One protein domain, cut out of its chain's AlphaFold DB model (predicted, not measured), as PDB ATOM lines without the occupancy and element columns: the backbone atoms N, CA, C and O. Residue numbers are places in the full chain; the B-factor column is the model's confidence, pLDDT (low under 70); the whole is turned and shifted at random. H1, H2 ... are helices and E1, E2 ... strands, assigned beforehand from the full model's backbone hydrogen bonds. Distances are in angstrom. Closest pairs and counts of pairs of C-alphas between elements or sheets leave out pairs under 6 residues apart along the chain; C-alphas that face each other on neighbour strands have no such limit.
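This is residues 3 to 66 and 247 to 275 of the 295 residues of an uncharacterized protein of Acidobacteria bacterium (UniProt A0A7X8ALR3). With little regular structure, one twisted five-stranded sheet has H1 over one face, at E1, while the unnamed stretch 43 to 66 leads to the far end of the long axis. The 93 printed residues, 35 in named elements, run E1 E2 H1 E3 H2 E4 E5, mixed in class; the mixed sheet's order is E2 E1 E3 E5 E4. It is compact, with radius of gyration of the C-alphas 13.8 A and spans 44 by 26 by 23 A.

E1, residues 3 to 7, starts at C-alpha 3 (7.912, 74.003, -35.590). E2 is 17 to 20, H1 24 to 31 (10.7 A), E3 36 to 42 (17.0 A), H2 247 to 250, E4 252 to 254, and E5 262 to 265, ending at C-alpha 265 (14.890, 67.074, -31.196).

E1 and E2 form a hairpin (N 3 and O 19, 2.8 A). E3 is antiparallel to E1 (N 4 and O 40, 2.9 A) and parallel to E5 (N 41 and O 263, 2.8 A). E4 and E5 form a hairpin (N 253 and O 264, 2.8 A). H1 is on the sheet at height 9.3 A, along E1 at 4 degrees on the local plane; its closest C-alphas to E3 are Val 31 and Ser 39, 7.3 A. E2, H1 and E3 form a split strand-helix-strand unit, two strands running the same way with a helix between, right-handed in crossover. H2 only grazes the sheet. Every O i to N i+4 pair in H1 is within hydrogen-bond range; H2 is too short for one.

Arg 11 and Gly 65 have the C-alphas farthest apart, 44.1 A. Residues 67 to 246 are cut out, with C-alphas 66 and 247 11.4 A apart. Of the links printed whole, none is long. Residues 53, 56 and 256 have pLDDT under 70.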
ATOM      1  N   LEU A   3       7.963  73.232 -36.820       93.56
ATOM      2  CA  LEU A   3       7.912  74.003 -35.590       93.56
ATOM      3  C   LEU A   3       6.454  74.241 -35.222       93.56
ATOM      4  O   LEU A   3       5.738  74.983 -35.898       93.56
ATOM      5  N   TRP A   4       6.032  73.628 -34.131       92.88
ATOM      6  CA  TRP A   4       4.734  73.880 -33.546       92.88
ATOM      7  C   TRP A   4       4.819  74.945 -32.465       92.88
ATOM      8  O   TRP A   4       5.699  74.909 -31.602       92.88
ATOM      9  N   ILE A   5       3.902  75.901 -32.518       91.62
ATOM     10  CA  ILE A   5       3.987  77.149 -31.767       91.62
ATOM     11  C   ILE A   5       2.744  77.309 -30.898       91.62
ATOM     12  O   ILE A   5       1.624  77.086 -31.361       91.62
ATOM     13  N   ARG A   6       2.940  77.750 -29.651       91.62
ATOM     14  CA  ARG A   6       1.856  78.197 -28.769       91.62
ATOM     15  C   ARG A   6       2.000  79.667 -28.418       91.62
ATOM     16  O   ARG A   6       3.075  80.124 -28.027       91.62
ATOM     17  N   ARG A   7       0.893  80.389 -28.525       90.75
ATOM     18  CA  ARG A   7       0.721  81.793 -28.146       90.75
ATOM     19  C   ARG A   7      -0.174  81.873 -26.911       90.75
ATOM     20  O   ARG A   7      -0.764  80.890 -26.486       90.75
ATOM     21  N   ARG A   8      -0.262  83.058 -26.306       86.31
ATOM     22  CA  ARG A   8      -1.016  83.270 -25.054       86.31
ATOM     23  C   ARG A   8      -2.507  82.941 -25.161       86.31
ATOM     24  O   ARG A   8      -3.104  82.537 -24.169       86.31
ATOM     25  N   GLU A   9      -3.094  83.116 -26.338       83.75
ATOM     26  CA  GLU A   9      -4.501  82.819 -26.605       83.75
ATOM     27  C   GLU A   9      -4.604  81.516 -27.396       83.75
ATOM     28  O   GLU A   9      -4.057  81.424 -28.495       83.75
ATOM     29  N   ALA A  10      -5.297  80.518 -26.839       80.38
ATOM     30  CA  ALA A  10      -5.535  79.258 -27.531       80.38
ATOM     31  C   ALA A  10      -6.730  79.347 -28.472       80.38
ATOM     32  O   ALA A  10      -7.806  79.797 -28.072       80.38
ATOM     33  N   ARG A  11      -6.575  78.792 -29.675       77.69
ATOM     34  CA  ARG A  11      -7.715  78.395 -30.524       77.69
ATOM     35  C   ARG A  11      -8.016  76.903 -30.433       77.69
ATOM     36  O   ARG A  11      -9.165  76.496 -30.546       77.69
ATOM     37  N   GLU A  12      -6.984  76.106 -30.184       84.38
ATOM     38  CA  GLU A  12      -7.043  74.650 -30.116       84.38
ATOM     39  C   GLU A  12      -6.040  74.103 -29.091       84.38
ATOM     40  O   GLU A  12      -5.146  74.811 -28.614       84.38
ATOM     41  N   LEU A  13      -6.196  72.833 -28.712       84.12
ATOM     42  CA  LEU A  13      -5.368  72.211 -27.676       84.12
ATOM     43  C   LEU A  13      -3.939  71.956 -28.144       84.12
ATOM     44  O   LEU A  13      -3.010  72.245 -27.398       84.12
ATOM     45  N   ALA A  14      -3.768  71.431 -29.358       77.38
ATOM     46  CA  ALA A  14      -2.477  70.976 -29.852       77.38
ATOM     47  C   ALA A  14      -1.474  72.138 -29.933       77.38
ATOM     48  O   ALA A  14      -0.566  72.249 -29.096       77.38
ATOM     49  N   PHE A  15      -1.673  73.033 -30.906       80.88
ATOM     50  CA  PHE A  15      -0.802  74.172 -31.200       80.88
ATOM     51  C   PHE A  15      -1.568  75.262 -31.945       80.88
ATOM     52  O   PHE A  15      -2.510  74.956 -32.654       80.88
ATOM     53  N   ASP A  16      -1.147  76.521 -31.828       85.00
ATOM     54  CA  ASP A  16      -1.814  77.639 -32.514       85.00
ATOM     55  C   ASP A  16      -1.339  77.808 -33.966       85.00
ATOM     56  O   ASP A  16      -2.026  78.417 -34.786       85.00
ATOM     57  N   ALA A  17      -0.135  77.317 -34.279       87.81
ATOM     58  CA  ALA A  17       0.428  77.310 -35.624       87.81
ATOM     59  C   ALA A  17       1.485  76.209 -35.780       87.81
ATOM     60  O   ALA A  17       2.141  75.807 -34.815       87.81
ATOM     61  N   ALA A  18       1.685  75.765 -37.022       90.75
ATOM     62  CA  ALA A  18       2.657  74.744 -37.391       90.75
ATOM     63  C   ALA A  18       3.434  75.192 -38.640       90.75
ATOM     64  O   ALA A  18       2.942  75.062 -39.763       90.75
ATOM     65  N   VAL A  19       4.647  75.716 -38.462       92.12
ATOM     66  CA  VAL A  19       5.458  76.281 -39.555       92.12
ATOM     67  C   VAL A  19       6.596  75.344 -39.946       92.12
ATOM     68  O   VAL A  19       7.207  74.696 -39.096       92.12
ATOM     69  N   SER A  20       6.879  75.246 -41.241       93.94
ATOM     70  CA  SER A  20       8.045  74.513 -41.729       93.94
ATOM     71  C   SER A  20       9.289  75.383 -41.579       93.94
ATOM     72  O   SER A  20       9.298  76.522 -42.032       93.94
ATOM     73  N   VAL A  21      10.330  74.833 -40.957       94.19
ATOM     74  CA  VAL A  21      11.647  75.466 -40.813       94.19
ATOM     75  C   VAL A  21      12.718  74.533 -41.372       94.19
ATOM     76  O   VAL A  21      12.728  73.328 -41.086       94.19
ATOM     77  N   ALA A  22      13.601  75.076 -42.199       93.44
ATOM     78  CA  ALA A  22      14.643  74.351 -42.914       93.44
ATOM     79  C   ALA A  22      16.045  74.610 -42.351       93.44
ATOM     80  O   ALA A  22      16.930  73.771 -42.534       93.44
ATOM     81  N   THR A  23      16.250  75.722 -41.640       92.56
ATOM     82  CA  THR A  23      17.569  76.120 -41.127       92.56
ATOM     83  C   THR A  23      17.545  76.536 -39.648       92.56
ATOM     84  O   THR A  23      16.500  76.941 -39.131       92.56
ATOM     85  N   PRO A  24      18.700  76.495 -38.945       90.88
ATOM     86  CA  PRO A  24      18.808  77.027 -37.584       90.88
ATOM     87  C   PRO A  24      18.444  78.513 -37.480       90.88
ATOM     88  O   PRO A  24      17.881  78.931 -36.472       90.88
ATOM     89  N   ALA A  25      18.760  79.304 -38.511       91.38
ATOM     90  CA  ALA A  25      18.469  80.734 -38.553       91.38
ATOM     91  C   ALA A  25      16.957  80.999 -38.610       91.38
ATOM     92  O   ALA A  25      16.446  81.735 -37.771       91.38
ATOM     93  N   GLU A  26      16.244  80.325 -39.519       93.38
ATOM     94  CA  GLU A  26      14.777  80.402 -39.615       93.38
ATOM     95  C   GLU A  26      14.103  79.987 -38.307       93.38
ATOM     96  O   GLU A  26      13.158  80.622 -37.841       93.38
ATOM     97  N   TRP A  27      14.600  78.916 -37.685       92.38
ATOM     98  CA  TRP A  27      14.069  78.462 -36.411       92.38
ATOM     99  C   TRP A  27      14.270  79.496 -35.295       92.38
ATOM    100  O   TRP A  27      13.318  79.780 -34.568       92.38
ATOM    101  N   ARG A  28      15.468  80.085 -35.173       90.12
ATOM    102  CA  ARG A  28      15.739  81.145 -34.189       90.12
ATOM    103  C   ARG A  28      14.842  82.353 -34.389       90.12
ATOM    104  O   ARG A  28      14.249  82.819 -33.425       90.12
ATOM    105  N   GLU A  29      14.728  82.834 -35.622       90.88
ATOM    106  CA  GLU A  29      13.848  83.952 -35.955       90.88
ATOM    107  C   GLU A  29      12.417  83.666 -35.481       90.88
ATOM    108  O   GLU A  29      11.837  84.459 -34.739       90.88
ATOM    109  N   ALA A  30      11.898  82.472 -35.781       90.44
ATOM    110  CA  ALA A  30      10.548  82.072 -35.407       90.44
ATOM    111  C   ALA A  30      10.300  82.003 -33.887       90.44
ATOM    112  O   ALA A  30       9.172  82.244 -33.460       90.44
ATOM    113  N   VAL A  31      11.309  81.679 -33.064       90.38
ATOM    114  CA  VAL A  31      11.149  81.568 -31.597       90.38
ATOM    115  C   VAL A  31      11.481  82.851 -30.828       90.38
ATOM    116  O   VAL A  31      11.274  82.906 -29.621       90.38
ATOM    117  N   THR A  32      11.944  83.905 -31.505       87.88
ATOM    118  CA  THR A  32      12.271  85.197 -30.864       87.88
ATOM    119  C   THR A  32      11.065  86.115 -30.622       87.88
ATOM    120  O   THR A  32      11.229  87.249 -30.172       87.88
ATOM    121  N   ASP A  33       9.842  85.639 -30.870       87.19
ATOM    122  CA  ASP A  33       8.609  86.397 -30.637       87.19
ATOM    123  C   ASP A  33       8.213  86.373 -29.134       87.19
ATOM    124  O   ASP A  33       7.887  85.311 -28.592       87.19
ATOM    125  N   PRO A  34       8.176  87.529 -28.435       84.38
ATOM    126  CA  PRO A  34       7.835  87.608 -27.008       84.38
ATOM    127  C   PRO A  34       6.369  87.251 -26.693       84.38
ATOM    128  O   PRO A  34       5.993  87.121 -25.520       84.38
ATOM    129  N   ALA A  35       5.512  87.123 -27.711       86.25
ATOM    130  CA  ALA A  35       4.144  86.640 -27.563       86.25
ATOM    131  C   ALA A  35       4.053  85.106 -27.482       86.25
ATOM    132  O   ALA A  35       2.982  84.581 -27.147       86.25
ATOM    133  N   LEU A  36       5.141  84.385 -27.774       89.56
ATOM    134  CA  LEU A  36       5.174  82.934 -27.651       89.56
ATOM    135  C   LEU A  36       5.201  82.504 -26.190       89.56
ATOM    136  O   LEU A  36       5.897  83.071 -25.350       89.56
ATOM    137  N   VAL A  37       4.431  81.461 -25.902       89.50
ATOM    138  CA  VAL A  37       4.461  80.769 -24.613       89.50
ATOM    139  C   VAL A  37       5.479  79.642 -24.651       89.50
ATOM    140  O   VAL A  37       6.235  79.480 -23.703       89.50
ATOM    141  N   SER A  38       5.496  78.871 -25.739       91.69
ATOM    142  CA  SER A  38       6.438  77.775 -25.958       91.69
ATOM    143  C   SER A  38       6.438  77.330 -27.415       91.69
ATOM    144  O   SER A  38       5.488  77.611 -28.154       91.69
ATOM    145  N   SER A  39       7.437  76.540 -27.804       92.25
ATOM    146  CA  SER A  39       7.402  75.807 -29.071       92.25
ATOM    147  C   SER A  39       7.992  74.408 -28.959       92.25
ATOM    148  O   SER A  39       8.868  74.147 -28.131       92.25
ATOM    149  N   VAL A  40       7.567  73.532 -29.864       92.94
ATOM    150  CA  VAL A  40       8.137  72.197 -30.052       92.94
ATOM    151  C   VAL A  40       8.586  72.080 -31.502       92.94
ATOM    152  O   VAL A  40       7.769  72.148 -32.418       92.94
ATOM    153  N   LEU A  41       9.891  71.939 -31.713       92.44
ATOM    154  CA  LEU A  41      10.468  71.610 -33.010       92.44
ATOM    155  C   LEU A  41      10.530  70.088 -33.149       92.44
ATOM    156  O   LEU A  41      11.028  69.400 -32.257       92.44
ATOM    157  N   TRP A  42      10.059  69.569 -34.277       90.88
ATOM    158  CA  TRP A  42       9.961  68.138 -34.542       90.88
ATOM    159  C   TRP A  42      10.659  67.740 -35.843       90.88
ATOM    160  O   TRP A  42      10.642  68.508 -36.820       90.88
ATOM    161  N   PRO A  43      11.309  66.562 -35.877       88.50
ATOM    162  CA  PRO A  43      12.207  66.203 -36.962       88.50
ATOM    163  C   PRO A  43      11.474  65.712 -38.222       88.50
ATOM    164  O   PRO A  43      11.474  64.527 -38.538       88.50
ATOM    165  N   GLU A  44      10.951  66.647 -39.016       89.19
ATOM    166  CA  GLU A  44      10.536  66.427 -40.416       89.19
ATOM    167  C   GLU A  44      11.657  66.785 -41.409       89.19
ATOM    168  O   GLU A  44      12.491  67.650 -41.123       89.19
ATOM    169  N   THR A  45      11.646  66.184 -42.603       84.25
ATOM    170  CA  THR A  45      12.550  66.539 -43.714       84.25
ATOM    171  C   THR A  45      12.275  67.971 -44.210       84.25
ATOM    172  O   THR A  45      11.112  68.307 -44.424       84.25
ATOM    173  N   PRO A  46      13.294  68.835 -44.413       86.56
ATOM    174  CA  PRO A  46      14.725  68.631 -44.149       86.56
ATOM    175  C   PRO A  46      15.080  68.764 -42.657       86.56
ATOM    176  O   PRO A  46      14.501  69.585 -41.942       86.56
ATOM    177  N   ARG A  47      16.056  67.971 -42.192       90.06
ATOM    178  CA  ARG A  47      16.554  67.987 -40.805       90.06
ATOM    179  C   ARG A  47      17.798  68.880 -40.687       90.06
ATOM    180  O   ARG A  47      18.694  68.795 -41.520       90.06
ATOM    181  N   PHE A  48      17.878  69.684 -39.626       89.00
ATOM    182  CA  PHE A  48      19.069  70.449 -39.243       89.00
ATOM    183  C   PHE A  48      19.368  70.266 -37.748       89.00
ATOM    184  O   PHE A  48      18.529  69.771 -36.999       89.00
ATOM    185  N   ARG A  49      20.567  70.654 -37.300       84.56
ATOM    186  CA  ARG A  49      20.910  70.655 -35.870       84.56
ATOM    187  C   ARG A  49      20.753  72.058 -35.290       84.56
ATOM    188  O   ARG A  49      21.331  72.983 -35.861       84.56
ATOM    189  N   PRO A  50      20.033  72.225 -34.171       82.69
ATOM    190  CA  PRO A  50      20.152  73.429 -33.362       82.69
ATOM    191  C   PRO A  50      21.619  73.658 -32.981       82.69
ATOM    192  O   PRO A  50      22.363  72.712 -32.711       82.69
ATOM    193  N   GLU A  51      22.057  74.910 -32.991       78.62
ATOM    194  CA  GLU A  51      23.431  75.261 -32.632       78.62
ATOM    195  C   GLU A  51      23.619  75.259 -31.110       78.62
ATOM    196  O   GLU A  51      22.765  75.744 -30.374       78.62
ATOM    197  N   GLY A  52      24.761  74.756 -30.637       73.69
ATOM    198  CA  GLY A  52      25.133  74.770 -29.220       73.69
ATOM    199  C   GLY A  52      25.875  73.502 -28.781       73.69
ATOM    200  O   GLY A  52      25.704  72.437 -29.380       73.69
ATOM    201  N   PRO A  53      26.713  73.579 -27.730       67.75
ATOM    202  CA  PRO A  53      27.537  72.454 -27.278       67.75
ATOM    203  C   PRO A  53      26.715  71.279 -26.726       67.75
ATOM    204  O   PRO A  53      27.195  70.144 -26.714       67.75
ATOM    205  N   ASP A  54      25.488  71.551 -26.285       71.81
ATOM    206  CA  ASP A  54      24.585  70.596 -25.647       71.81
ATOM    207  C   ASP A  54      23.842  69.677 -26.624       71.81
ATOM    208  O   ASP A  54      23.380  68.612 -26.227       71.81
ATOM    209  N   TYR A  55      23.800  70.029 -27.912       72.56
ATOM    210  CA  TYR A  55      23.111  69.246 -28.950       72.56
ATOM    211  C   TYR A  55      24.019  68.244 -29.662       72.56
ATOM    212  O   TYR A  55      23.554  67.438 -30.462       72.56
ATOM    213  N   LEU A  56      25.331  68.312 -29.421       65.69
ATOM    214  CA  LEU A  56      26.324  67.606 -30.235       65.69
ATOM    215  C   LEU A  56      26.943  66.391 -29.541       65.69
ATOM    216  O   LEU A  56      27.617  65.597 -30.200       65.69
ATOM    217  N   ARG A  57      26.766  66.237 -28.223       71.56
ATOM    218  CA  ARG A  57      27.399  65.155 -27.457       71.56
ATOM    219  C   ARG A  57      26.662  64.827 -26.162       71.56
ATOM    220  O   ARG A  57      26.078  65.702 -25.534       71.56
ATOM    221  N   LYS A  58      26.818  63.577 -25.716       76.62
ATOM    222  CA  LYS A  58      26.464  63.105 -24.368       76.62
ATOM    223  C   LYS A  58      27.375  63.777 -23.334       76.62
ATOM    224  O   LYS A  58      28.453  63.271 -23.017       76.62
ATOM    225  N   SER A  59      27.010  64.978 -22.895       73.69
ATOM    226  CA  SER A  59      27.845  65.803 -22.017       73.69
ATOM    227  C   SER A  59      27.555  65.572 -20.536       73.69
ATOM    228  O   SER A  59      28.491  65.723 -19.741       73.69
ATOM    229  N   HIS A  60      26.337  65.165 -20.165       76.44
ATOM    230  CA  HIS A  60      25.930  65.045 -18.764       76.44
ATOM    231  C   HIS A  60      26.473  63.757 -18.111       76.44
ATOM    232  O   HIS A  60      26.550  62.725 -18.782       76.44
ATOM    233  N   PRO A  61      26.833  63.751 -16.811       76.69
ATOM    234  CA  PRO A  61      27.295  62.540 -16.124       76.69
ATOM    235  C   PRO A  61      26.320  61.359 -16.207       76.69
ATOM    236  O   PRO A  61      26.764  60.230 -16.368       76.69
ATOM    237  N   HIS A  62      25.007  61.615 -16.177       74.50
ATOM    238  CA  HIS A  62      23.978  60.574 -16.358       74.50
ATOM    239  C   HIS A  62      23.890  60.031 -17.791       74.50
ATOM    240  O   HIS A  62      23.279  58.992 -18.020       74.50
ATOM    241  N   GLU A  63      24.504  60.717 -18.756       80.62
ATOM    242  CA  GLU A  63      24.556  60.293 -20.152       80.62
ATOM    243  C   GLU A  63      25.855  59.553 -20.493       80.62
ATOM    244  O   GLU A  63      25.873  58.654 -21.339       80.62
ATOM    245  N   ARG A  64      26.964  59.931 -19.845       76.00
ATOM    246  CA  ARG A  64      28.277  59.328 -20.079       76.00
ATOM    247  C   ARG A  64      28.300  57.908 -19.531       76.00
ATOM    248  O   ARG A  64      28.208  57.692 -18.330       76.00
ATOM    249  N   GLY A  65      28.476  56.940 -20.426       70.38
ATOM    250  CA  GLY A  65      28.509  55.531 -20.043       70.38
ATOM    251  C   GLY A  65      27.140  54.961 -19.682       70.38
ATOM    252  O   GLY A  65      27.102  53.903 -19.060       70.38
ATOM    253  N   TYR A  66      26.043  55.624 -20.080       79.50
ATOM    254  CA  TYR A  66      24.717  55.014 -20.019       79.50
ATOM    255  C   TYR A  66      24.747  53.658 -20.726       79.50
ATOM    256  O   TYR A  66      25.239  53.542 -21.852       79.50
ATOM    257  N   ARG A 247      18.880  63.118 -22.066       85.69
ATOM    258  CA  ARG A 247      18.287  63.829 -23.215       85.69
ATOM    259  C   ARG A 247      18.165  62.961 -24.464       85.69
ATOM    260  O   ARG A 247      17.171  63.049 -25.177       85.69
ATOM    261  N   PHE A 248      19.151  62.103 -24.706       84.00
ATOM    262  CA  PHE A 248      19.145  61.180 -25.841       84.00
ATOM    263  C   PHE A 248      18.082  60.079 -25.710       84.00
ATOM    264  O   PHE A 248      17.540  59.688 -26.734       84.00
ATOM    265  N   LEU A 249      17.732  59.636 -24.490       84.81
ATOM    266  CA  LEU A 249      16.613  58.704 -24.265       84.81
ATOM    267  C   LEU A 249      15.267  59.392 -24.478       84.81
ATOM    268  O   LEU A 249      14.345  58.817 -25.046       84.81
ATOM    269  N   LEU A 250      15.158  60.645 -24.034       86.00
ATOM    270  CA  LEU A 250      13.940  61.435 -24.197       86.00
ATOM    271  C   LEU A 250      13.674  61.802 -25.665       86.00
ATOM    272  O   LEU A 250      12.533  62.069 -26.029       86.00
ATOM    273  N   GLY A 251      14.715  61.845 -26.505       86.25
ATOM    274  CA  GLY A 251      14.637  62.240 -27.917       86.25
ATOM    275  C   GLY A 251      14.441  63.742 -28.133       86.25
ATOM    276  O   GLY A 251      14.429  64.223 -29.259       86.25
ATOM    277  N   VAL A 252      14.326  64.515 -27.064       88.12
ATOM    278  CA  VAL A 252      14.104  65.957 -27.105       88.12
ATOM    279  C   VAL A 252      14.990  66.647 -26.080       88.12
ATOM    280  O   VAL A 252      15.361  66.042 -25.073       88.12
ATOM    281  N   HIS A 253      15.307  67.921 -26.291       88.31
ATOM    282  CA  HIS A 253      16.047  68.765 -25.356       88.31
ATOM    283  C   HIS A 253      15.446  70.168 -25.274       88.31
ATOM    284  O   HIS A 253      14.811  70.614 -26.225       88.31
ATOM    285  N   TYR A 254      15.634  70.860 -24.148       86.06
ATOM    286  CA  TYR A 254      15.359  72.290 -24.118       86.06
ATOM    287  C   TYR A 254      16.369  73.010 -25.009       86.06
ATOM    288  O   TYR A 254      17.509  72.568 -25.189       86.06
ATOM    289  N   THR A 255      15.936  74.120 -25.580       74.56
ATOM    290  CA  THR A 255      16.840  75.052 -26.245       74.56
ATOM    291  C   THR A 255      17.803  75.636 -25.229       74.56
ATOM    292  O   THR A 255      17.649  75.387 -24.028       74.56
ATOM    293  N   ASP A 256      18.815  76.366 -25.694       67.25
ATOM    294  CA  ASP A 256      19.786  76.970 -24.801       67.25
ATOM    295  C   ASP A 256      19.047  77.666 -23.644       67.25
ATOM    296  O   ASP A 256      17.912  78.140 -23.774       67.25
ATOM    297  N   TYR A 257      19.647  77.643 -22.460       73.25
ATOM    298  CA  TYR A 257      18.974  78.084 -21.241       73.25
ATOM    299  C   TYR A 257      18.607  79.588 -21.248       73.25
ATOM    300  O   TYR A 257      18.124  80.088 -20.232       73.25
ATOM    301  N   ALA A 258      18.825  80.300 -22.361       74.50
ATOM    302  CA  ALA A 258      18.609  81.727 -22.546       74.50
ATOM    303  C   ALA A 258      17.487  82.081 -23.543       74.50
ATOM    304  O   ALA A 258      16.962  83.190 -23.452       74.50
ATOM    305  N   LEU A 259      17.100  81.194 -24.467       77.94
ATOM    306  CA  LEU A 259      16.079  81.470 -25.491       77.94
ATOM    307  C   LEU A 259      14.634  81.251 -25.023       77.94
ATOM    308  O   LEU A 259      13.706  81.541 -25.768       77.94
ATOM    309  N   GLY A 260      14.416  80.794 -23.790       84.31
ATOM    310  CA  GLY A 260      13.077  80.526 -23.267       84.31
ATOM    311  C   GLY A 260      12.583  79.094 -23.525       84.31
ATOM    312  O   GLY A 260      13.345  78.233 -23.967       84.31
ATOM    313  N   PRO A 261      11.324  78.789 -23.160       89.38
ATOM    314  CA  PRO A 261      10.779  77.430 -23.069       89.38
ATOM    315  C   PRO A 261      10.464  76.819 -24.444       89.38
ATOM    316  O   PRO A 261       9.309  76.648 -24.841       89.38
ATOM    317  N   HIS A 262      11.510  76.433 -25.161       90.88
ATOM    318  CA  HIS A 262      11.408  75.767 -26.451       90.88
ATOM    319  C   HIS A 262      12.086  74.400 -26.379       90.88
ATOM    320  O   HIS A 262      13.071  74.209 -25.663       90.88
ATOM    321  N   VAL A 263      11.532  73.427 -27.096       90.81
ATOM    322  CA  VAL A 263      12.085  72.073 -27.184       90.81
ATOM    323  C   VAL A 263      12.468  71.757 -28.620       90.81
ATOM    324  O   VAL A 263      11.740  72.083 -29.555       90.81
ATOM    325  N   VAL A 264      13.616  71.107 -28.776       90.69
ATOM    326  CA  VAL A 264      14.203  70.676 -30.048       90.69
ATOM    327  C   VAL A 264      14.509  69.179 -30.022       90.69
ATOM    328  O   VAL A 264      14.691  68.624 -28.933       90.69
ATOM    329  N   PRO A 265      14.576  68.495 -31.177       89.94
ATOM    330  CA  PRO A 265      14.890  67.074 -31.196       89.94
ATOM    331  C   PRO A 265      16.367  66.830 -30.862       89.94
ATOM    332  O   PRO A 265      17.249  67.580 -31.284       89.94
ATOM    333  N   MET A 266      16.638  65.753 -30.126       88.69
ATOM    334  CA  MET A 266      17.987  65.279 -29.820       88.69
ATOM    335  C   MET A 266      18.381  64.187 -30.819       88.69
ATOM    336  O   MET A 266      18.075  63.011 -30.619       88.69
ATOM    337  N   LEU A 267      19.037  64.596 -31.909       87.50
ATOM    338  CA  LEU A 267      19.427  63.722 -33.019       87.50
ATOM    339  C   LEU A 267      20.928  63.398 -33.003       87.50
ATOM    340  O   LEU A 267      21.753  64.197 -32.561       87.50
ATOM    341  N   ASN A 268      21.279  62.227 -33.526       86.50
ATOM    342  CA  ASN A 268      22.640  61.732 -33.666       86.50
ATOM    343  C   ASN A 268      23.360  62.353 -34.886       86.50
ATOM    344  O   ASN A 268      22.849  63.238 -35.582       86.50
ATOM    345  N   GLN A 269      24.578  61.875 -35.171       85.56
ATOM    346  CA  GLN A 269      25.363  62.412 -36.282       85.56
ATOM    347  C   GLN A 269      24.754  62.148 -37.672       85.56
ATOM    348  O   GLN A 269      24.954  62.956 -38.579       85.56
ATOM    349  N   ALA A 270      23.976  61.078 -37.806       88.00
ATOM    350  CA  ALA A 270      23.240  60.703 -39.008       88.00
ATOM    351  C   ALA A 270      21.865  61.396 -39.125       88.00
ATOM    352  O   ALA A 270      21.114  61.098 -40.045       88.00
ATOM    353  N   PHE A 271      21.541  62.350 -38.240       86.50
ATOM    354  CA  PHE A 271      20.227  63.010 -38.159       86.50
ATOM    355  C   PHE A 271      19.075  62.061 -37.806       86.50
ATOM    356  O   PHE A 271      17.933  62.299 -38.197       86.50
ATOM    357  N   GLU A 272      19.353  61.020 -37.029       87.81
ATOM    358  CA  GLU A 272      18.375  60.052 -36.528       87.81
ATOM    359  C   GLU A 272      18.271  60.140 -35.004       87.81
ATOM    360  O   GLU A 272      19.111  60.760 -34.349       87.81
ATOM    361  N   PHE A 273      17.254  59.522 -34.410       88.25
ATOM    362  CA  PHE A 273      17.225  59.368 -32.959       88.25
ATOM    363  C   PHE A 273      18.334  58.424 -32.471       88.25
ATOM    364  O   PHE A 273      18.935  57.667 -33.234       88.25
ATOM    365  N   TYR A 274      18.671  58.524 -31.187       87.94
ATOM    366  CA  TYR A 274      19.696  57.677 -30.584       87.94
ATOM    367  C   TYR A 274      19.169  56.247 -30.375       87.94
ATOM    368  O   TYR A 274      18.067  56.107 -29.846       87.94
ATOM    369  N   PRO A 275      19.953  55.192 -30.678       87.88
ATOM    370  CA  PRO A 275      19.512  53.805 -30.510       87.88
ATOM    371  C   PRO A 275      19.055  53.459 -29.089       87.88
ATOM    372  O   PRO A 275      18.203  52.597 -28.902       87.88
TER     373      PRO A 275